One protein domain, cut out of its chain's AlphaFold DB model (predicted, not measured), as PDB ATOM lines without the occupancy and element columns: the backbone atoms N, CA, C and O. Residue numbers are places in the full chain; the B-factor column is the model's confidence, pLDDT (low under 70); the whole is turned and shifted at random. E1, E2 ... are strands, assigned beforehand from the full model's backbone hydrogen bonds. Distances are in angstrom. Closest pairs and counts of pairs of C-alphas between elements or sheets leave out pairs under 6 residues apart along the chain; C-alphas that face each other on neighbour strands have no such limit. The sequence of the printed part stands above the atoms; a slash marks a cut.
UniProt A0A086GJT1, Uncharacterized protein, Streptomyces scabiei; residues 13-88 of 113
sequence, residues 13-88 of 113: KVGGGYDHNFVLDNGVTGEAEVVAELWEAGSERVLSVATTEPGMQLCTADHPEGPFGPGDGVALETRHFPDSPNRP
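Overview. This is residues 13 to 88 of the 113 residues of an uncharacterized protein of Streptomyces scabiei (UniProt A0A086GJT1). With little regular structure, the domain is a three-strand sheet, E1, E4 and E5, with the hairpin E2 and E3 loosely over one face; residues 83 to 88 stick out. The 76 printed residues hold five named strands, E1 to E5, and no named helix: all strand, with 29 residues in named elements. Both sheets, E1-E4-E5 and E2-E3, are antiparallel. It is only just loose, close to compact, with radius of gyration of the C-alphas 14.0 A and spans 38 by 29 by 19 A.

Arrangement. E1, residues 19 to 23, is an edge strand beside E4, residues 55 to 59; N 22 and O 56 are 2.8 A apart. E2, residues 33 to 39, and E3, residues 45 to 51, have N 38 and O 47 at 2.8 A. E4 forms a hairpin with E5, residues 75 to 79; N 57 and O 77 are 2.8 A apart. E2 and E4 are apart.

Along the chain. E1 begins at C-alpha 19 (126.667, 231.856, 289.138). E2 spans 18.0 A, E3 19.9 A. E5 ends at C-alpha 79 (125.926, 238.756, 300.777).

Size, cuts and confidence. The printed part has no cut. The link E4 to E5 is long. No printed residue is under pLDDT 70.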
ATOM      1  N   LYS A  13     140.041 222.639 291.746       95.75
ATOM      2  CA  LYS A  13     139.895 223.568 290.616       95.75
ATOM      3  C   LYS A  13     138.429 223.985 290.475       95.75
ATOM      4  O   LYS A  13     137.544 223.122 290.467       95.75
ATOM      5  N   VAL A  14     138.210 225.293 290.334       95.38
ATOM      6  CA  VAL A  14     136.877 225.898 290.204       95.38
ATOM      7  C   VAL A  14     136.207 225.437 288.909       95.38
ATOM      8  O   VAL A  14     135.155 224.803 288.958       95.38
ATOM      9  N   GLY A  15     136.862 225.640 287.761       93.19
ATOM     10  CA  GLY A  15     136.233 225.468 286.446       93.19
ATOM     11  C   GLY A  15     135.381 226.687 286.078       93.19
ATOM     12  O   GLY A  15     135.590 227.754 286.639       93.19
ATOM     13  N   GLY A  16     134.436 226.525 285.148       93.69
ATOM     14  CA  GLY A  16     133.486 227.574 284.743       93.69
ATOM     15  C   GLY A  16     132.028 227.171 284.980       93.69
ATOM     16  O   GLY A  16     131.742 226.056 285.436       93.69
ATOM     17  N   GLY A  17     131.088 228.047 284.633       94.94
ATOM     18  CA  GLY A  17     129.650 227.801 284.740       94.94
ATOM     19  C   GLY A  17     129.074 227.969 286.146       94.94
ATOM     20  O   GLY A  17     128.099 227.280 286.460       94.94
ATOM     21  N   TYR A  18     129.692 228.773 287.014       96.75
ATOM     22  CA  TYR A  18     129.120 229.106 288.317       96.75
ATOM     23  C   TYR A  18     128.581 230.524 288.299       96.75
ATOM     24  O   TYR A  18     129.304 231.462 287.988       96.75
ATOM     25  N   ASP A  19     127.319 230.634 288.687       96.81
ATOM     26  CA  ASP A  19     126.667 231.856 289.138       96.81
ATOM     27  C   ASP A  19     125.686 231.454 290.253       96.81
ATOM     28  O   ASP A  19     124.471 231.385 290.068       96.81
ATOM     29  N   HIS A  20     126.238 231.017 291.390       97.50
ATOM     30  CA  HIS A  20     125.450 230.441 292.485       97.50
ATOM     31  C   HIS A  20     125.777 231.085 293.828       97.50
ATOM     32  O   HIS A  20     126.943 231.302 294.155       97.50
ATOM     33  N   ASN A  21     124.738 231.272 294.643       98.50
ATOM     34  CA  ASN A  21     124.877 231.603 296.054       98.50
ATOM     35  C   ASN A  21     125.158 230.336 296.868       98.50
ATOM     36  O   ASN A  21     124.338 229.412 296.905       98.50
ATOM     37  N   PHE A  22     126.277 230.335 297.579       98.38
ATOM     38  CA  PHE A  22     126.617 229.352 298.593       98.38
ATOM     39  C   PHE A  22     126.114 229.826 299.953       98.38
ATOM     40  O   PHE A  22     126.292 230.985 300.317       98.38
ATOM     41  N   VAL A  23     125.464 228.924 300.686       98.25
ATOM     42  CA  VAL A  23     125.072 229.147 302.083       98.25
ATOM     43  C   VAL A  23     126.286 228.847 302.950       98.25
ATOM     44  O   VAL A  23     126.838 227.752 302.844       98.25
ATOM     45  N   LEU A  24     126.707 229.816 303.759       98.25
ATOM     46  CA  LEU A  24     127.854 229.687 304.651       98.25
ATOM     47  C   LEU A  24     127.407 229.068 305.976       98.25
ATOM     48  O   LEU A  24     126.358 229.432 306.512       98.25
ATOM     49  N   ASP A  25     128.205 228.138 306.501       96.00
ATOM     50  CA  ASP A  25     127.830 227.313 307.658       96.00
ATOM     51  C   ASP A  25     127.519 228.144 308.915       96.00
ATOM     52  O   ASP A  25     126.629 227.789 309.689       96.00
ATOM     53  N   ASN A  26     128.204 229.279 309.090       93.38
ATOM     54  CA  ASN A  26     128.108 230.105 310.297       93.38
ATOM     55  C   ASN A  26     126.973 231.146 310.241       93.38
ATOM     56  O   ASN A  26     126.674 231.780 311.253       93.38
ATOM     57  N   GLY A  27     126.292 231.294 309.098       97.00
ATOM     58  CA  GLY A  27     125.234 232.292 308.930       97.00
ATOM     59  C   GLY A  27     125.734 233.726 309.148       97.00
ATOM     60  O   GLY A  27     126.850 234.057 308.767       97.00
ATOM     61  N   VAL A  28     124.889 234.590 309.722       97.81
ATOM     62  CA  VAL A  28     125.285 235.963 310.077       97.81
ATOM     63  C   VAL A  28     126.109 235.927 311.364       97.81
ATOM     64  O   VAL A  28     125.608 235.461 312.391       97.81
ATOM     65  N   THR A  29     127.329 236.457 311.329       98.25
ATOM     66  CA  THR A  29     128.241 236.500 312.485       98.25
ATOM     67  C   THR A  29     128.476 237.935 312.969       98.25
ATOM     68  O   THR A  29     128.155 238.907 312.288       98.25
ATOM     69  N   GLY A  30     128.999 238.084 314.193       97.56
ATOM     70  CA  GLY A  30     129.318 239.398 314.773       97.56
ATOM     71  C   GLY A  30     130.673 239.968 314.343       97.56
ATOM     72  O   GLY A  30     130.870 241.177 314.413       97.56
ATOM     73  N   GLU A  31     131.585 239.106 313.896       98.19
ATOM     74  CA  GLU A  31     132.920 239.447 313.398       98.19
ATOM     75  C   GLU A  31     133.197 238.640 312.126       98.19
ATOM     76  O   GLU A  31     132.626 237.561 311.937       98.19
ATOM     77  N   ALA A  32     134.045 239.166 311.240       98.56
ATOM     78  CA  ALA A  32     134.343 238.503 309.980       98.56
ATOM     79  C   ALA A  32     135.132 237.200 310.199       98.56
ATOM     80  O   ALA A  32     136.247 237.212 310.722       98.56
ATOM     81  N   GLU A  33     134.585 236.078 309.735       98.56
ATOM     82  CA  GLU A  33     135.214 234.756 309.826       98.56
ATOM     83  C   GLU A  33     135.613 234.256 308.437       98.56
ATOM     84  O   GLU A  33     134.930 234.551 307.459       98.56
ATOM     85  N   VAL A  34     136.725 233.518 308.320       98.50
ATOM     86  CA  VAL A  34     137.201 232.999 307.024       98.50
ATOM     87  C   VAL A  34     136.223 231.958 306.485       98.50
ATOM     88  O   VAL A  34     135.992 230.930 307.115       98.50
ATOM     89  N   VAL A  35     135.702 232.207 305.285       98.56
ATOM     90  CA  VAL A  35     134.666 231.384 304.637       98.56
ATOM     91  C   VAL A  35     135.110 230.802 303.300       98.56
ATOM     92  O   VAL A  35     134.498 229.857 302.804       98.56
ATOM     93  N   ALA A  36     136.165 231.353 302.698       98.38
ATOM     94  CA  ALA A  36     136.682 230.883 301.424       98.38
ATOM     95  C   ALA A  36     138.186 231.113 301.297       98.38
ATOM     96  O   ALA A  36     138.738 232.078 301.826       98.38
ATOM     97  N   GLU A  37     138.826 230.250 300.516       98.38
ATOM     98  CA  GLU A  37     140.197 230.419 300.060       98.38
ATOM     99  C   GLU A  37     140.252 230.184 298.548       98.38
ATOM    100  O   GLU A  37     139.709 229.204 298.033       98.38
ATOM    101  N   LEU A  38     140.920 231.084 297.834       98.25
ATOM    102  CA  LEU A  38     141.236 230.964 296.420       98.25
ATOM    103  C   LEU A  38     142.755 230.939 296.267       98.25
ATOM    104  O   LEU A  38     143.452 231.823 296.756       98.25
ATOM    105  N   TRP A  39     143.264 229.937 295.564       97.81
ATOM    106  CA  TRP A  39     144.690 229.778 295.295       97.81
ATOM    107  C   TRP A  39     144.923 229.630 293.796       97.81
ATOM    108  O   TRP A  39     144.230 228.866 293.119       97.81
ATOM    109  N   GLU A  40     145.911 230.357 293.287       96.44
ATOM    110  CA  GLU A  40     146.350 230.287 291.899       96.44
ATOM    111  C   GLU A  40     147.739 229.642 291.851       96.44
ATOM    112  O   GLU A  40     148.722 230.207 292.321       96.44
ATOM    113  N   ALA A  41     147.807 228.427 291.307       94.12
ATOM    114  CA  ALA A  41     148.994 227.576 291.389       94.12
ATOM    115  C   ALA A  41     150.189 228.053 290.540       94.12
ATOM    116  O   ALA A  41     151.305 227.608 290.760       94.12
ATOM    117  N   GLY A  42     149.994 228.913 289.539       95.88
ATOM    118  CA  GLY A  42     151.088 229.429 288.713       95.88
ATOM    119  C   GLY A  42     151.921 230.500 289.419       95.88
ATOM    120  O   GLY A  42     153.138 230.546 289.254       95.88
ATOM    121  N   SER A  43     151.275 231.363 290.202       96.75
ATOM    122  CA  SER A  43     151.907 232.443 290.971       96.75
ATOM    123  C   SER A  43     152.008 232.155 292.466       96.75
ATOM    124  O   SER A  43     152.578 232.967 293.194       96.75
ATOM    125  N   GLU A  44     151.427 231.044 292.920       97.50
ATOM    126  CA  GLU A  44     151.282 230.650 294.326       97.50
ATOM    127  C   GLU A  44     150.504 231.646 295.196       97.50
ATOM    128  O   GLU A  44     150.446 231.499 296.420       97.50
ATOM    129  N   ARG A  45     149.865 232.651 294.584       98.12
ATOM    130  CA  ARG A  45     149.057 233.649 295.290       98.12
ATOM    131  C   ARG A  45     147.845 232.991 295.929       98.12
ATOM    132  O   ARG A  45     147.154 232.180 295.309       98.12
ATOM    133  N   VAL A  46     147.564 233.410 297.156       98.44
ATOM    134  CA  VAL A  46     146.391 233.005 297.927       98.44
ATOM    135  C   VAL A  46     145.572 234.236 298.273       98.44
ATOM    136  O   VAL A  46     146.120 235.270 298.656       98.44
ATOM    137  N   LEU A  47     144.257 234.097 298.166       98.69
ATOM    138  CA  LEU A  47     143.267 235.005 298.714       98.69
ATOM    139  C   LEU A  47     142.407 234.240 299.725       98.69
ATOM    140  O   LEU A  47     141.699 233.313 299.344       98.69
ATOM    141  N   SER A  48     142.423 234.655 300.987       98.62
ATOM    142  CA  SER A  48     141.423 234.261 301.982       98.62
ATOM    143  C   SER A  48     140.330 235.327 302.053       98.62
ATOM    144  O   SER A  48     140.643 236.515 302.165       98.62
ATOM    145  N   VAL A  49     139.066 234.917 302.031       98.81
ATOM    146  CA  VAL A  49     137.915 235.807 302.218       98.81
ATOM    147  C   VAL A  49     137.296 235.513 303.574       98.81
ATOM    148  O   VAL A  49     136.901 234.374 303.834       98.81
ATOM    149  N   ALA A  50     137.208 236.535 304.421       98.88
ATOM    150  CA  ALA A  50     136.448 236.489 305.662       98.88
ATOM    151  C   ALA A  50     135.246 237.429 305.596       98.88
ATOM    152  O   ALA A  50     135.332 238.468 304.945       98.88
ATOM    153  N   THR A  51     134.131 237.079 306.239       98.88
ATOM    154  CA  THR A  51     132.920 237.911 306.212       98.88
ATOM    155  C   THR A  51     131.996 237.693 307.403       98.88
ATOM    156  O   THR A  51     132.072 236.657 308.059       98.88
ATOM    157  N   THR A  52     131.126 238.672 307.656       98.81
ATOM    158  CA  THR A  52     129.971 238.556 308.561       98.81
ATOM    159  C   THR A  52     128.688 238.092 307.864       98.81
ATOM    160  O   THR A  52     127.663 237.892 308.515       98.81
ATOM    161  N   GLU A  53     128.698 237.998 306.533       98.81
ATOM    162  CA  GLU A  53     127.523 237.674 305.724       98.81
ATOM    163  C   GLU A  53     127.171 236.177 305.746       98.81
ATOM    164  O   GLU A  53     128.060 235.329 305.814       98.81
ATOM    165  N   PRO A  54     125.883 235.815 305.590       98.62
ATOM    166  CA  PRO A  54     125.444 234.423 305.653       98.62
ATOM    167  C   PRO A  54     125.668 233.650 304.349       98.62
ATOM    168  O   PRO A  54     125.507 232.428 304.323       98.62
ATOM    169  N   GLY A  55     125.962 234.340 303.246       98.62
ATOM    170  CA  GLY A  55     126.099 233.759 301.918       98.62
ATOM    171  C   GLY A  55     127.257 234.347 301.122       98.62
ATOM    172  O   GLY A  55     127.767 235.430 301.411       98.62
ATOM    173  N   MET A  56     127.660 233.621 300.081       98.62
ATOM    174  CA  MET A  56     128.652 234.085 299.117       98.62
ATOM    175  C   MET A  56     128.268 233.661 297.698       98.62
ATOM    176  O   MET A  56     128.083 232.474 297.426       98.62
ATOM    177  N   GLN A  57     128.172 234.615 296.775       98.50
ATOM    178  CA  GLN A  57     128.053 234.330 295.349       98.50
ATOM    179  C   GLN A  57     129.423 233.928 294.796       98.50
ATOM    180  O   GLN A  57     130.391 234.673 294.949       98.50
ATOM    181  N   LEU A  58     129.489 232.780 294.121       98.12
ATOM    182  CA  LEU A  58     130.602 232.423 293.243       98.12
ATOM    183  C   LEU A  58     130.165 232.647 291.795       98.12
ATOM    184  O   LEU A  58     129.293 231.923 291.303       98.12
ATOM    185  N   CYS A  59     130.803 233.607 291.124       97.06
ATOM    186  CA  CYS A  59     130.611 233.871 289.701       97.06
ATOM    187  C   CYS A  59     131.926 233.688 288.932       97.06
ATOM    188  O   CYS A  59     132.913 234.363 289.220       97.06
ATOM    189  N   THR A  60     131.953 232.790 287.943       95.94
ATOM    190  CA  THR A  60     133.142 232.516 287.105       95.94
ATOM    191  C   THR A  60     133.210 233.353 285.829       95.94
ATOM    192  O   THR A  60     133.967 233.018 284.923       95.94
ATOM    193  N   ALA A  61     132.416 234.428 285.752       92.19
ATOM    194  CA  ALA A  61     132.412 235.381 284.644       92.19
ATOM    195  C   ALA A  61     132.343 234.696 283.265       92.19
ATOM    196  O   ALA A  61     133.193 234.918 282.407       92.19
ATOM    197  N   ASP A  62     131.340 233.836 283.049       89.06
ATOM    198  CA  ASP A  62     131.211 233.076 281.793       89.06
ATOM    199  C   ASP A  62     130.766 233.947 280.601       89.06
ATOM    200  O   ASP A  62     131.012 233.594 279.448       89.06
ATOM    201  N   HIS A  63     130.136 235.094 280.869       88.00
ATOM    202  CA  HIS A  63     129.677 236.053 279.856       88.00
ATOM    203  C   HIS A  63     130.134 237.480 280.204       88.00
ATOM    204  O   HIS A  63     129.296 238.337 280.491       88.00
ATOM    205  N   PRO A  64     131.449 237.747 280.258       85.75
ATOM    206  CA  PRO A  64     131.945 239.068 280.602       85.75
ATOM    207  C   PRO A  64     131.735 240.041 279.436       85.75
ATOM    208  O   PRO A  64     131.786 239.663 278.265       85.75
ATOM    209  N   GLU A  65     131.518 241.311 279.763       85.12
ATOM    210  CA  GLU A  65     131.478 242.400 278.787       85.12
ATOM    211  C   GLU A  65     132.821 243.148 278.749       85.12
ATOM    212  O   GLU A  65     133.569 243.188 279.730       85.12
ATOM    213  N   GLY A  66     133.121 243.794 277.620       84.75
ATOM    214  CA  GLY A  66     134.346 244.580 277.455       84.75
ATOM    215  C   GLY A  66     135.556 243.738 277.020       84.75
ATOM    216  O   GLY A  66     135.389 242.800 276.245       84.75
ATOM    217  N   PRO A  67     136.790 244.094 277.425       93.44
ATOM    218  CA  PRO A  67     138.010 243.487 276.885       93.44
ATOM    219  C   PRO A  67     138.353 242.104 277.469       93.44
ATOM    220  O   PRO A  67     139.380 241.546 277.090       93.44
ATOM    221  N   PHE A  68     137.552 241.574 278.399       93.00
ATOM    222  CA  PHE A  68     137.821 240.318 279.106       93.00
ATOM    223  C   PHE A  68     137.142 239.124 278.425       93.00
ATOM    224  O   PHE A  68     136.036 239.246 277.899       93.00
ATOM    225  N   GLY A  69     137.802 237.968 278.443       91.94
ATOM    226  CA  GLY A  69     137.271 236.685 277.994       91.94
ATOM    227  C   GLY A  69     136.624 235.870 279.127       91.94
ATOM    228  O   GLY A  69     136.874 236.130 280.306       91.94
ATOM    229  N   PRO A  70     135.788 234.867 278.791       91.19
ATOM    230  CA  PRO A  70     135.194 233.969 279.779       91.19
ATOM    231  C   PRO A  70     136.243 233.313 280.685       91.19
ATOM    232  O   PRO A  70     137.178 232.681 280.193       91.19
ATOM    233  N   GLY A  71     136.062 233.430 282.003       87.50
ATOM    234  CA  GLY A  71     136.979 232.863 282.997       87.50
ATOM    235  C   GLY A  71     138.245 233.683 283.283       87.50
ATOM    236  O   GLY A  71     139.071 233.234 284.079       87.50
ATOM    237  N   ASP A  72     138.392 234.884 282.710       92.31
ATOM    238  CA  ASP A  72     139.501 235.807 283.029       92.31
ATOM    239  C   ASP A  72     139.436 236.349 284.468       92.31
ATOM    240  O   ASP A  72     140.398 236.931 284.973       92.31
ATOM    241  N   GLY A  73     138.303 236.159 285.145       93.25
ATOM    242  CA  GLY A  73     138.102 236.558 286.526       93.25
ATOM    243  C   GLY A  73     137.115 235.656 287.253       93.25
ATOM    244  O   GLY A  73     136.357 234.893 286.657       93.25
ATOM    245  N   VAL A  74     137.127 235.774 288.576       96.38
ATOM    246  CA  VAL A  74     136.152 235.153 289.467       96.38
ATOM    247  C   VAL A  74     135.710 236.189 290.493       96.38
ATOM    248  O   VAL A  74     136.544 236.906 291.048       96.38
ATOM    249  N   ALA A  75     134.405 236.278 290.733       97.00
ATOM    250  CA  ALA A  75     133.842 237.091 291.799       97.00
ATOM    251  C   ALA A  75     133.440 236.200 292.979       97.00
ATOM    252  O   ALA A  75     132.820 235.147 292.800       97.00
ATOM    253  N   LEU A  76     133.820 236.647 294.177       98.44
ATOM    254  CA  LEU A  76     133.437 236.083 295.469       98.44
ATOM    255  C   LEU A  76     132.701 237.183 296.241       98.44
ATOM    256  O   LEU A  76     133.332 238.016 296.898       98.44
ATOM    257  N   GLU A  77     131.379 237.240 296.085       98.56
ATOM    258  CA  GLU A  77     130.548 238.327 296.616       98.56
ATOM    259  C   GLU A  77     129.858 237.879 297.901       98.56
ATOM    260  O   GLU A  77     128.934 237.070 297.874       98.56
ATOM    261  N   THR A  78     130.289 238.410 299.034       98.75
ATOM    262  CA  THR A  78     129.689 238.154 300.348       98.75
ATOM    263  C   THR A  78     128.363 238.898 300.473       98.75
ATOM    264  O   THR A  78     128.313 240.107 300.222       98.75
ATOM    265  N   ARG A  79     127.282 238.196 300.817       98.44
ATOM    266  CA  ARG A  79     125.926 238.756 300.777       98.44
ATOM    267  C   ARG A  79     124.905 237.936 301.559       98.44
ATOM    268  O   ARG A  79     125.055 236.734 301.763       98.44
ATOM    269  N   HIS A  80     123.766 238.560 301.828       98.50
ATOM    270  CA  HIS A  80     122.520 237.846 302.063       98.50
ATOM    271  C   HIS A  80     122.057 237.122 300.792       98.50
ATOM    272  O   HIS A  80     122.412 237.485 299.660       98.50
ATOM    273  N   PHE A  81     121.222 236.098 300.972       98.62
ATOM    274  CA  PHE A  81     120.812 235.229 299.875       98.62
ATOM    275  C   PHE A  81     120.034 236.007 298.798       98.62
ATOM    276  O   PHE A  81     119.265 236.923 299.120       98.62
ATOM    277  N   PRO A  82     120.185 235.650 297.511       98.50
ATOM    278  CA  PRO A  82     119.331 236.174 296.454       98.50
ATOM    279  C   PRO A  82     117.844 235.981 296.786       98.50
ATOM    280  O   PRO A  82     117.461 234.965 297.363       98.50
ATOM    281  N   ASP A  83     117.010 236.954 296.410       98.31
ATOM    282  CA  ASP A  83     115.549 236.936 296.618       98.31
ATOM    283  C   ASP A  83     115.084 236.949 298.096       98.31
ATOM    284  O   ASP A  83     113.900 236.764 298.365       98.31
ATOM    285  N   SER A  84     115.970 237.224 299.068       98.56
ATOM    286  CA  SER A  84     115.616 237.268 300.505       98.56
ATOM    287  C   SER A  84     114.376 238.114 300.856       98.56
ATOM    288  O   SER A  84     113.562 237.624 301.639       98.56
ATOM    289  N   PRO A  85     114.118 239.297 300.250       98.25
ATOM    290  CA  PRO A  85     112.887 240.051 300.518       98.25
ATOM    291  C   PRO A  85     111.582 239.278 300.252       98.25
ATOM    292  O   PRO A  85     110.564 239.553 300.880       98.25
ATOM    293  N   ASN A  86     111.596 238.298 299.340       98.38
ATOM    294  CA  ASN A  86     110.428 237.485 298.981       98.38
ATOM    295  C   ASN A  86     110.458 236.079 299.608       98.38
ATOM    296  O   ASN A  86     109.596 235.243 299.320       98.38
ATOM    297  N   ARG A  87     111.461 235.784 300.443       98.19
ATOM    298  CA  ARG A  87     111.719 234.458 301.016       98.19
ATOM    299  C   ARG A  87     111.841 234.582 302.537       98.19
ATOM    300  O   ARG A  87     112.951 234.657 303.051       98.19
ATOM    301  N   PRO A  88     110.724 234.570 303.287       97.00
ATOM    302  CA  PRO A  88     110.727 234.841 304.730       97.00
ATOM    303  C   PRO A  88     111.520 233.827 305.574       97.00
ATOM    304  O   PRO A  88     111.790 234.083 306.741       97.00
TER     305      PRO A  88